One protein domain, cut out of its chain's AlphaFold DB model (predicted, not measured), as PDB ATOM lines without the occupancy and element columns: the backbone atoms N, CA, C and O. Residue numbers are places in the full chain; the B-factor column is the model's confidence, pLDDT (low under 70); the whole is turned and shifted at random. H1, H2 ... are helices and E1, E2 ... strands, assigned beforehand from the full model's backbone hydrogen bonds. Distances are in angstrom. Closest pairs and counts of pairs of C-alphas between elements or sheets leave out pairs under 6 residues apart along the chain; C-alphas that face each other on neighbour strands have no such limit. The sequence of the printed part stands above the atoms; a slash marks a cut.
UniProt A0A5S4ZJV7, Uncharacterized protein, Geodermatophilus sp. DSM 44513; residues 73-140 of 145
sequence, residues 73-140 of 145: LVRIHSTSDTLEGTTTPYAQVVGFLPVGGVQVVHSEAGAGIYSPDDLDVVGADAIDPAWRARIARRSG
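This is residues 73 to 140 of the 145 residues of an uncharacterized protein of Geodermatophilus sp. DSM 44513 (UniProt A0A5S4ZJV7). A strongly twisted sheet of five strands has one helix, H1, packed over one face, along E2 and E3; a long loop joins E1 to E2. The 68 printed residues, of mixed class, include E1 to E5, then H1; the antiparallel sheet runs E4 E3 E2 E1 E5. It is compact, with radius of gyration of the C-alphas 11.1 A and spans of 32 by 23 by 19 A.

E1, residues 73 to 76, and E2, residues 90 to 96, form a hairpin, with N 74 and O 91 2.9 A apart. E2 and E3, residues 102 to 106, form another, with N 94 and O 103 at 2.8 A. E3 and E4, residues 110 to 114, form a third, with N 104 and O 112 at 2.9 A. E1 to E4 make a meander, each strand the antiparallel neighbour of the one before. E5, residues 119 to 121, is antiparallel to E1, with N 75 and O 120 at 2.8 A. H1, residues 129 to 139, is on the sheet at a height of 8.4 A, making two layers, helix on one face; its every O i to N i+4 pair is within hydrogen-bond range.

E1 begins at C-alpha 73 (43.273, -58.985, 32.029). E2 is 17.4 A long and H1 15.2 A, ending at C-alpha 139 (48.471, -49.794, 29.690).

The printed part has no cut. Residues 78 to 85, in the long link, have pLDDT under 70.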
ATOM      1  N   LEU A  73      42.811 -59.013  30.651       94.62
ATOM      2  CA  LEU A  73      43.273 -58.985  32.029       94.62
ATOM      3  C   LEU A  73      43.809 -60.367  32.381       94.62
ATOM      4  O   LEU A  73      43.172 -61.381  32.104       94.62
ATOM      5  N   VAL A  74      44.985 -60.405  32.997       94.44
ATOM      6  CA  VAL A  74      45.666 -61.654  33.332       94.44
ATOM      7  C   VAL A  74      46.097 -61.670  34.785       94.44
ATOM      8  O   VAL A  74      46.477 -60.645  35.357       94.44
ATOM      9  N   ARG A  75      46.067 -62.861  35.377       93.38
ATOM     10  CA  ARG A  75      46.780 -63.187  36.604       93.38
ATOM     11  C   ARG A  75      48.124 -63.803  36.236       93.38
ATOM     12  O   ARG A  75      48.181 -64.749  35.460       93.38
ATOM     13  N   ILE A  76      49.190 -63.263  36.814       90.38
ATOM     14  CA  ILE A  76      50.553 -63.753  36.635       90.38
ATOM     15  C   ILE A  76      50.840 -64.804  37.711       90.38
ATOM     16  O   ILE A  76      50.784 -64.519  38.912       90.38
ATOM     17  N   HIS A  77      51.175 -66.012  37.279       84.31
ATOM     18  CA  HIS A  77      51.623 -67.118  38.113       84.31
ATOM     19  C   HIS A  77      53.150 -67.110  38.129       84.31
ATOM     20  O   HIS A  77      53.801 -67.834  37.389       84.31
ATOM     21  N   SER A  78      53.749 -66.232  38.932       65.81
ATOM     22  CA  SER A  78      55.209 -66.205  39.034       65.81
ATOM     23  C   SER A  78      55.733 -67.451  39.765       65.81
ATOM     24  O   SER A  78      55.320 -67.727  40.891       65.81
ATOM     25  N   THR A  79      56.684 -68.163  39.152       53.03
ATOM     26  CA  THR A  79      57.608 -69.091  39.838       53.03
ATOM     27  C   THR A  79      58.960 -68.448  40.180       53.03
ATOM     28  O   THR A  79      59.827 -69.114  40.738       53.03
ATOM     29  N   SER A  80      59.175 -67.171  39.849       52.31
ATOM     30  CA  SER A  80      60.458 -66.477  40.033       52.31
ATOM     31  C   SER A  80      60.256 -64.971  40.200       52.31
ATOM     32  O   SER A  80      59.756 -64.361  39.257       52.31
ATOM     33  N   ASP A  81      60.653 -64.436  41.368       48.19
ATOM     34  CA  ASP A  81      60.885 -63.069  41.923       48.19
ATOM     35  C   ASP A  81      60.546 -61.764  41.148       48.19
ATOM     36  O   ASP A  81      60.657 -60.668  41.680       48.19
ATOM     37  N   THR A  82      60.049 -61.813  39.920       52.59
ATOM     38  CA  THR A  82      59.702 -60.674  39.045       52.59
ATOM     39  C   THR A  82      58.497 -59.848  39.499       52.59
ATOM     40  O   THR A  82      58.215 -58.803  38.914       52.59
ATOM     41  N   LEU A  83      57.813 -60.274  40.562       60.28
ATOM     42  CA  LEU A  83      56.778 -59.491  41.238       60.28
ATOM     43  C   LEU A  83      57.319 -58.713  42.451       60.28
ATOM     44  O   LEU A  83      56.516 -58.123  43.177       60.28
ATOM     45  N   GLU A  84      58.639 -58.679  42.682       57.06
ATOM     46  CA  GLU A  84      59.247 -57.860  43.737       57.06
ATOM     47  C   GLU A  84      58.714 -56.416  43.695       57.06
ATOM     48  O   GLU A  84      58.813 -55.704  42.695       57.06
ATOM     49  N   GLY A  85      58.095 -55.988  44.798       62.25
ATOM     50  CA  GLY A  85      57.511 -54.652  44.935       62.25
ATOM     51  C   GLY A  85      56.092 -54.485  44.376       62.25
ATOM     52  O   GLY A  85      55.573 -53.368  44.390       62.25
ATOM     53  N   THR A  86      55.441 -55.556  43.919       72.06
ATOM     54  CA  THR A  86      54.017 -55.542  43.550       72.06
ATOM     55  C   THR A  86      53.144 -56.120  44.660       72.06
ATOM     56  O   THR A  86      53.507 -57.074  45.344       72.06
ATOM     57  N   THR A  87      51.973 -55.524  44.853       79.44
ATOM     58  CA  THR A  87      50.979 -55.939  45.856       79.44
ATOM     59  C   THR A  87      49.857 -56.787  45.260       79.44
ATOM     60  O   THR A  87      48.986 -57.272  45.979       79.44
ATOM     61  N   THR A  88      49.864 -56.973  43.940       85.31
ATOM     62  CA  THR A  88      48.831 -57.675  43.185       85.31
ATOM     63  C   THR A  88      49.467 -58.489  42.053       85.31
ATOM     64  O   THR A  88      50.478 -58.061  41.508       85.31
ATOM     65  N   PRO A  89      48.916 -59.663  41.689       89.25
ATOM     66  CA  PRO A  89      49.414 -60.469  40.575       89.25
ATOM     67  C   PRO A  89      48.774 -60.089  39.228       89.25
ATOM     68  O   PRO A  89      48.908 -60.834  38.260       89.25
ATOM     69  N   TYR A  90      48.005 -58.999  39.163       91.88
ATOM     70  CA  TYR A  90      47.174 -58.684  38.001       91.88
ATOM     71  C   TYR A  90      47.825 -57.690  37.044       91.88
ATOM     72  O   TYR A  90      48.323 -56.637  37.444       91.88
ATOM     73  N   ALA A  91      47.739 -57.988  35.754       93.50
ATOM     74  CA  ALA A  91      48.237 -57.142  34.681       93.50
ATOM     75  C   ALA A  91      47.276 -57.141  33.487       93.50
ATOM     76  O   ALA A  91      46.256 -57.830  33.488       93.50
ATOM     77  N   GLN A  92      47.607 -56.356  32.466       94.50
ATOM     78  CA  GLN A  92      46.895 -56.356  31.191       94.50
ATOM     79  C   GLN A  92      47.854 -56.608  30.037       94.50
ATOM     80  O   GLN A  92      48.945 -56.038  30.009       94.50
ATOM     81  N   VAL A  93      47.439 -57.430  29.082       95.31
ATOM     82  CA  VAL A  93      48.211 -57.743  27.878       95.31
ATOM     83  C   VAL A  93      48.265 -56.526  26.960       95.31
ATOM     84  O   VAL A  93      47.232 -55.971  26.587       95.31
ATOM     85  N   VAL A  94      49.476 -56.125  26.572       94.62
ATOM     86  CA  VAL A  94      49.720 -54.967  25.696       94.62
ATOM     87  C   VAL A  94      50.466 -55.317  24.411       94.62
ATOM     88  O   VAL A  94      50.605 -54.466  23.537       94.62
ATOM     89  N   GLY A  95      50.931 -56.558  24.267       93.56
ATOM     90  CA  GLY A  95      51.607 -56.989  23.053       93.56
ATOM     91  C   GLY A  95      52.119 -58.420  23.104       93.56
ATOM     92  O   GLY A  95      52.118 -59.073  24.147       93.56
ATOM     93  N   PHE A  96      52.596 -58.881  21.953       94.06
ATOM     94  CA  PHE A  96      53.220 -60.186  21.771       94.06
ATOM     95  C   PHE A  96      54.564 -59.982  21.093       94.06
ATOM     96  O   PHE A  96      54.664 -59.269  20.092       94.06
ATOM     97  N   LEU A  97      55.605 -60.594  21.642       91.00
ATOM     98  CA  LEU A  97      56.927 -60.554  21.050       91.00
ATOM     99  C   LEU A  97      57.065 -61.672  20.014       91.00
ATOM    100  O   LEU A  97      56.639 -62.793  20.287       91.00
ATOM    101  N   PRO A  98      57.743 -61.426  18.877       85.19
ATOM    102  CA  PRO A  98      57.981 -62.450  17.858       85.19
ATOM    103  C   PRO A  98      58.741 -63.679  18.367       85.19
ATOM    104  O   PRO A  98      58.672 -64.732  17.754       85.19
ATOM    105  N   VAL A  99      59.460 -63.557  19.486       84.25
ATOM    106  CA  VAL A  99      60.177 -64.663  20.141       84.25
ATOM    107  C   VAL A  99      59.320 -65.417  21.166       84.25
ATOM    108  O   VAL A  99      59.825 -66.325  21.816       84.25
ATOM    109  N   GLY A 100      58.039 -65.047  21.306       81.69
ATOM    110  CA  GLY A 100      57.013 -65.807  22.022       81.69
ATOM    111  C   GLY A 100      56.619 -65.317  23.414       81.69
ATOM    112  O   GLY A 100      55.761 -65.920  24.055       81.69
ATOM    113  N   GLY A 101      57.211 -64.218  23.882       89.44
ATOM    114  CA  GLY A 101      56.839 -63.599  25.151       89.44
ATOM    115  C   GLY A 101      55.566 -62.762  25.033       89.44
ATOM    116  O   GLY A 101      55.390 -62.028  24.059       89.44
ATOM    117  N   VAL A 102      54.704 -62.820  26.046       93.25
ATOM    118  CA  VAL A 102      53.551 -61.920  26.176       93.25
ATOM    119  C   VAL A 102      53.986 -60.695  26.962       93.25
ATOM    120  O   VAL A 102      54.466 -60.804  28.091       93.25
ATOM    121  N   GLN A 103      53.820 -59.518  26.368       93.62
ATOM    122  CA  GLN A 103      54.068 -58.260  27.049       93.62
ATOM    123  C   GLN A 103      52.820 -57.862  27.834       93.62
ATOM    124  O   GLN A 103      51.736 -57.712  27.266       93.62
ATOM    125  N   VAL A 104      52.982 -57.645  29.135       93.19
ATOM    126  CA  VAL A 104      51.901 -57.233  30.037       93.19
ATOM    127  C   VAL A 104      52.298 -55.977  30.800       93.19
ATOM    128  O   VAL A 104      53.478 -55.742  31.047       93.19
ATOM    129  N   VAL A 105      51.323 -55.167  31.199       91.94
ATOM    130  CA  VAL A 105      51.529 -53.983  32.040       91.94
ATOM    131  C   VAL A 105      50.897 -54.194  33.405       91.94
ATOM    132  O   VAL A 105      49.689 -54.401  33.526       91.94
ATOM    133  N   HIS A 106      51.727 -54.089  34.437       89.19
ATOM    134  CA  HIS A 106      51.335 -54.084  35.835       89.19
ATOM    135  C   HIS A 106      51.011 -52.660  36.304       89.19
ATOM    136  O   HIS A 106      51.699 -51.703  35.933       89.19
ATOM    137  N   SER A 107      50.032 -52.495  37.202       82.88
ATOM    138  CA  SER A 107      49.691 -51.172  37.758       82.88
ATOM    139  C   SER A 107      50.844 -50.509  38.511       82.88
ATOM    140  O   SER A 107      50.906 -49.279  38.593       82.88
ATOM    141  N   GLU A 108      51.759 -51.305  39.059       82.19
ATOM    142  CA  GLU A 108      52.795 -50.850  39.996       82.19
ATOM    143  C   GLU A 108      54.201 -50.901  39.392       82.19
ATOM    144  O   GLU A 108      54.920 -49.909  39.478       82.19
ATOM    145  N   ALA A 109      54.542 -51.967  38.664       76.88
ATOM    146  CA  ALA A 109      55.899 -52.214  38.169       76.88
ATOM    147  C   ALA A 109      56.133 -51.781  36.707       76.88
ATOM    148  O   ALA A 109      57.272 -51.717  36.262       76.88
ATOM    149  N   GLY A 110      55.087 -51.408  35.956       79.88
ATOM    150  CA  GLY A 110      55.220 -51.083  34.530       79.88
ATOM    151  C   GLY A 110      55.109 -52.322  33.642       79.88
ATOM    152  O   GLY A 110      54.349 -53.230  33.971       79.88
ATOM    153  N   ALA A 111      55.786 -52.330  32.490       86.44
ATOM    154  CA  ALA A 111      55.695 -53.428  31.528       86.44
ATOM    155  C   ALA A 111      56.671 -54.570  31.861       86.44
ATOM    156  O   ALA A 111      57.826 -54.314  32.191       86.44
ATOM    157  N   GLY A 112      56.217 -55.813  31.716       89.19
ATOM    158  CA  GLY A 112      57.016 -57.032  31.838       89.19
ATOM    159  C   GLY A 112      56.719 -58.009  30.701       89.19
ATOM    160  O   GLY A 112      55.726 -57.854  29.988       89.19
ATOM    161  N   ILE A 113      57.594 -58.995  30.519       90.38
ATOM    162  CA  ILE A 113      57.459 -60.047  29.506       90.38
ATOM    163  C   ILE A 113      57.357 -61.381  30.237       90.38
ATOM    164  O   ILE A 113      58.234 -61.697  31.036       90.38
ATOM    165  N   TYR A 114      56.314 -62.149  29.940       89.69
ATOM    166  CA  TYR A 114      56.037 -63.434  30.582       89.69
ATOM    167  C   TYR A 114      55.852 -64.536  29.546       89.69
ATOM    168  O   TYR A 114      55.514 -64.265  28.387       89.69
ATOM    169  N   SER A 115      56.064 -65.786  29.962       89.00
ATOM    170  CA  SER A 115      55.608 -66.915  29.161       89.00
ATOM    171  C   SER A 115      54.076 -66.909  29.114       89.00
ATOM    172  O   SER A 115      53.446 -66.618  30.131       89.00
ATOM    173  N   PRO A 116      53.450 -67.271  27.981       89.31
ATOM    174  CA  PRO A 116      52.012 -67.527  27.936       89.31
ATOM    175  C   PRO A 116      51.531 -68.565  28.959       89.31
ATOM    176  O   PRO A 116      50.371 -68.517  29.354       89.31
ATOM    177  N   ASP A 117      52.401 -69.495  29.367       87.75
ATOM    178  CA  ASP A 117      52.081 -70.543  30.343       87.75
ATOM    179  C   ASP A 117      51.988 -70.001  31.782       87.75
ATOM    180  O   ASP A 117      51.330 -70.612  32.621       87.75
ATOM    181  N   ASP A 118      52.585 -68.835  32.053       89.75
ATOM    182  CA  ASP A 118      52.557 -68.174  33.365       89.75
ATOM    183  C   ASP A 118      51.340 -67.246  33.526       89.75
ATOM    184  O   ASP A 118      51.221 -66.534  34.527       89.75
ATOM    185  N   LEU A 119      50.458 -67.193  32.525       91.75
ATOM    186  CA  LEU A 119      49.353 -66.245  32.457       91.75
ATOM    187  C   LEU A 119      48.013 -66.970  32.387       91.75
ATOM    188  O   LEU A 119      47.741 -67.718  31.448       91.75
ATOM    189  N   ASP A 120      47.134 -66.640  33.327       93.50
ATOM    190  CA  ASP A 120      45.727 -67.010  33.255       93.50
ATOM    191  C   ASP A 120      44.886 -65.774  32.946       93.50
ATOM    192  O   ASP A 120      44.935 -64.778  33.671       93.50
ATOM    193  N   VAL A 121      44.101 -65.832  31.868       94.38
ATOM    194  CA  VAL A 121      43.125 -64.786  31.541       94.38
ATOM    195  C   VAL A 121      42.015 -64.804  32.586       94.38
ATOM    196  O   VAL A 121      41.452 -65.854  32.899       94.38
ATOM    197  N   VAL A 122      41.702 -63.631  33.133       94.31
ATOM    198  CA  VAL A 122      40.698 -63.455  34.182       94.31
ATOM    199  C   VAL A 122      39.642 -62.438  33.769       94.31
ATOM    200  O   VAL A 122      39.923 -61.472  33.061       94.31
ATOM    201  N   GLY A 123      38.417 -62.643  34.253       91.56
ATOM    202  CA  GLY A 123      37.336 -61.675  34.101       91.56
ATOM    203  C   GLY A 123      37.609 -60.386  34.878       91.56
ATOM    204  O   GLY A 123      38.317 -60.371  35.889       91.56
ATOM    205  N   ALA A 124      37.022 -59.281  34.416       88.19
ATOM    206  CA  ALA A 124      37.162 -57.983  35.069       88.19
ATOM    207  C   ALA A 124      36.654 -57.984  36.522       88.19
ATOM    208  O   ALA A 124      37.153 -57.215  37.343       88.19
ATOM    209  N   ASP A 125      35.674 -58.828  36.833       89.94
ATOM    210  CA  ASP A 125      35.062 -59.032  38.146       89.94
ATOM    211  C   ASP A 125      35.996 -59.699  39.168       89.94
ATOM    212  O   ASP A 125      35.839 -59.478  40.368       89.94
ATOM    213  N   ALA A 126      37.013 -60.433  38.711       88.12
ATOM    214  CA  ALA A 126      38.031 -61.036  39.573       88.12
ATOM    215  C   ALA A 126      39.023 -60.010  40.161       88.12
ATOM    216  O   ALA A 126      39.833 -60.349  41.030       88.12
ATOM    217  N   ILE A 127      38.982 -58.761  39.684       88.69
ATOM    218  CA  ILE A 127      39.925 -57.700  40.038       88.69
ATOM    219  C   ILE A 127      39.172 -56.541  40.683       88.69
ATOM    220  O   ILE A 127      38.173 -56.051  40.148       88.69
ATOM    221  N   ASP A 128      39.701 -56.046  41.805       90.44
ATOM    222  CA  ASP A 128      39.205 -54.822  42.433       90.44
ATOM    223  C   ASP A 128      39.099 -53.690  41.384       90.44
ATOM    224  O   ASP A 128      40.070 -53.429  40.656       90.44
ATOM    225  N   PRO A 129      37.954 -52.988  41.289       90.38
ATOM    226  CA  PRO A 129      37.771 -51.896  40.340       90.38
ATOM    227  C   PRO A 129      38.870 -50.823  40.389       90.38
ATOM    228  O   PRO A 129      39.234 -50.279  39.345       90.38
ATOM    229  N   ALA A 130      39.430 -50.533  41.568       90.12
ATOM    230  CA  ALA A 130      40.521 -49.579  41.727       90.12
ATOM    231  C   ALA A 130      41.811 -50.074  41.057       90.12
ATOM    232  O   ALA A 130      42.500 -49.299  40.385       90.12
ATOM    233  N   TRP A 131      42.122 -51.367  41.179       88.69
ATOM    234  CA  TRP A 131      43.267 -51.976  40.501       88.69
ATOM    235  C   TRP A 131      43.060 -52.017  38.992       88.69
ATOM    236  O   TRP A 131      43.941 -51.583  38.249       88.69
ATOM    237  N   ARG A 132      41.870 -52.416  38.536       89.38
ATOM    238  CA  ARG A 132      41.518 -52.422  37.110       89.38
ATOM    239  C   ARG A 132      41.674 -51.037  36.477       89.38
ATOM    240  O   ARG A 132      42.294 -50.910  35.423       89.38
ATOM    241  N   ALA A 133      41.197 -49.987  37.146       88.50
ATOM    242  CA  ALA A 133      41.356 -48.610  36.676       88.50
ATOM    243  C   ALA A 133      42.833 -48.177  36.605       88.50
ATOM    244  O   ALA A 133      43.242 -47.507  35.655       88.50
ATOM    245  N   ARG A 134      43.660 -48.572  37.585       90.19
ATOM    246  CA  ARG A 134      45.103 -48.274  37.583       90.19
ATOM    247  C   ARG A 134      45.843 -48.991  36.455       90.19
ATOM    248  O   ARG A 134      46.710 -48.368  35.845       90.19
ATOM    249  N   ILE A 135      45.510 -50.256  36.196       89.69
ATOM    250  CA  ILE A 135      46.084 -51.049  35.103       89.69
ATOM    251  C   ILE A 135      45.724 -50.405  33.760       89.69
ATOM    252  O   ILE A 135      46.632 -50.023  33.027       89.69
ATOM    253  N   ALA A 136      44.434 -50.165  33.500       87.94
ATOM    254  CA  ALA A 136      43.952 -49.569  32.250       87.94
ATOM    255  C   ALA A 136      44.571 -48.188  31.970       87.94
ATOM    256  O   ALA A 136      44.989 -47.879  30.855       87.94
ATOM    257  N   ARG A 137      44.698 -47.349  33.009       89.56
ATOM    258  CA  ARG A 137      45.359 -46.041  32.891       89.56
ATOM    259  C   ARG A 137      46.822 -46.168  32.462       89.56
ATOM    260  O   ARG A 137      47.330 -45.282  31.785       89.56
ATOM    261  N   ARG A 138      47.517 -47.218  32.905       87.75
ATOM    262  CA  ARG A 138      48.951 -47.400  32.650       87.75
ATOM    263  C   ARG A 138      49.228 -48.132  31.342       87.75
ATOM    264  O   ARG A 138      50.215 -47.815  30.692       87.75
ATOM    265  N   SER A 139      48.380 -49.084  30.967       85.94
ATOM    266  CA  SER A 139      48.471 -49.794  29.690       85.94
ATOM    267  C   SER A 139      48.092 -48.904  28.509       85.94
ATOM    268  O   SER A 139      48.571 -49.128  27.402       85.94
ATOM    269  N   GLY A 140      47.225 -47.909  28.731       85.25
ATOM    270  CA  GLY A 140      46.634 -47.114  27.656       85.25
ATOM    271  C   GLY A 140      45.632 -47.903  26.806       85.25
ATOM    272  O   GLY A 140      45.187 -47.399  25.778       85.25
TER     273      GLY A 140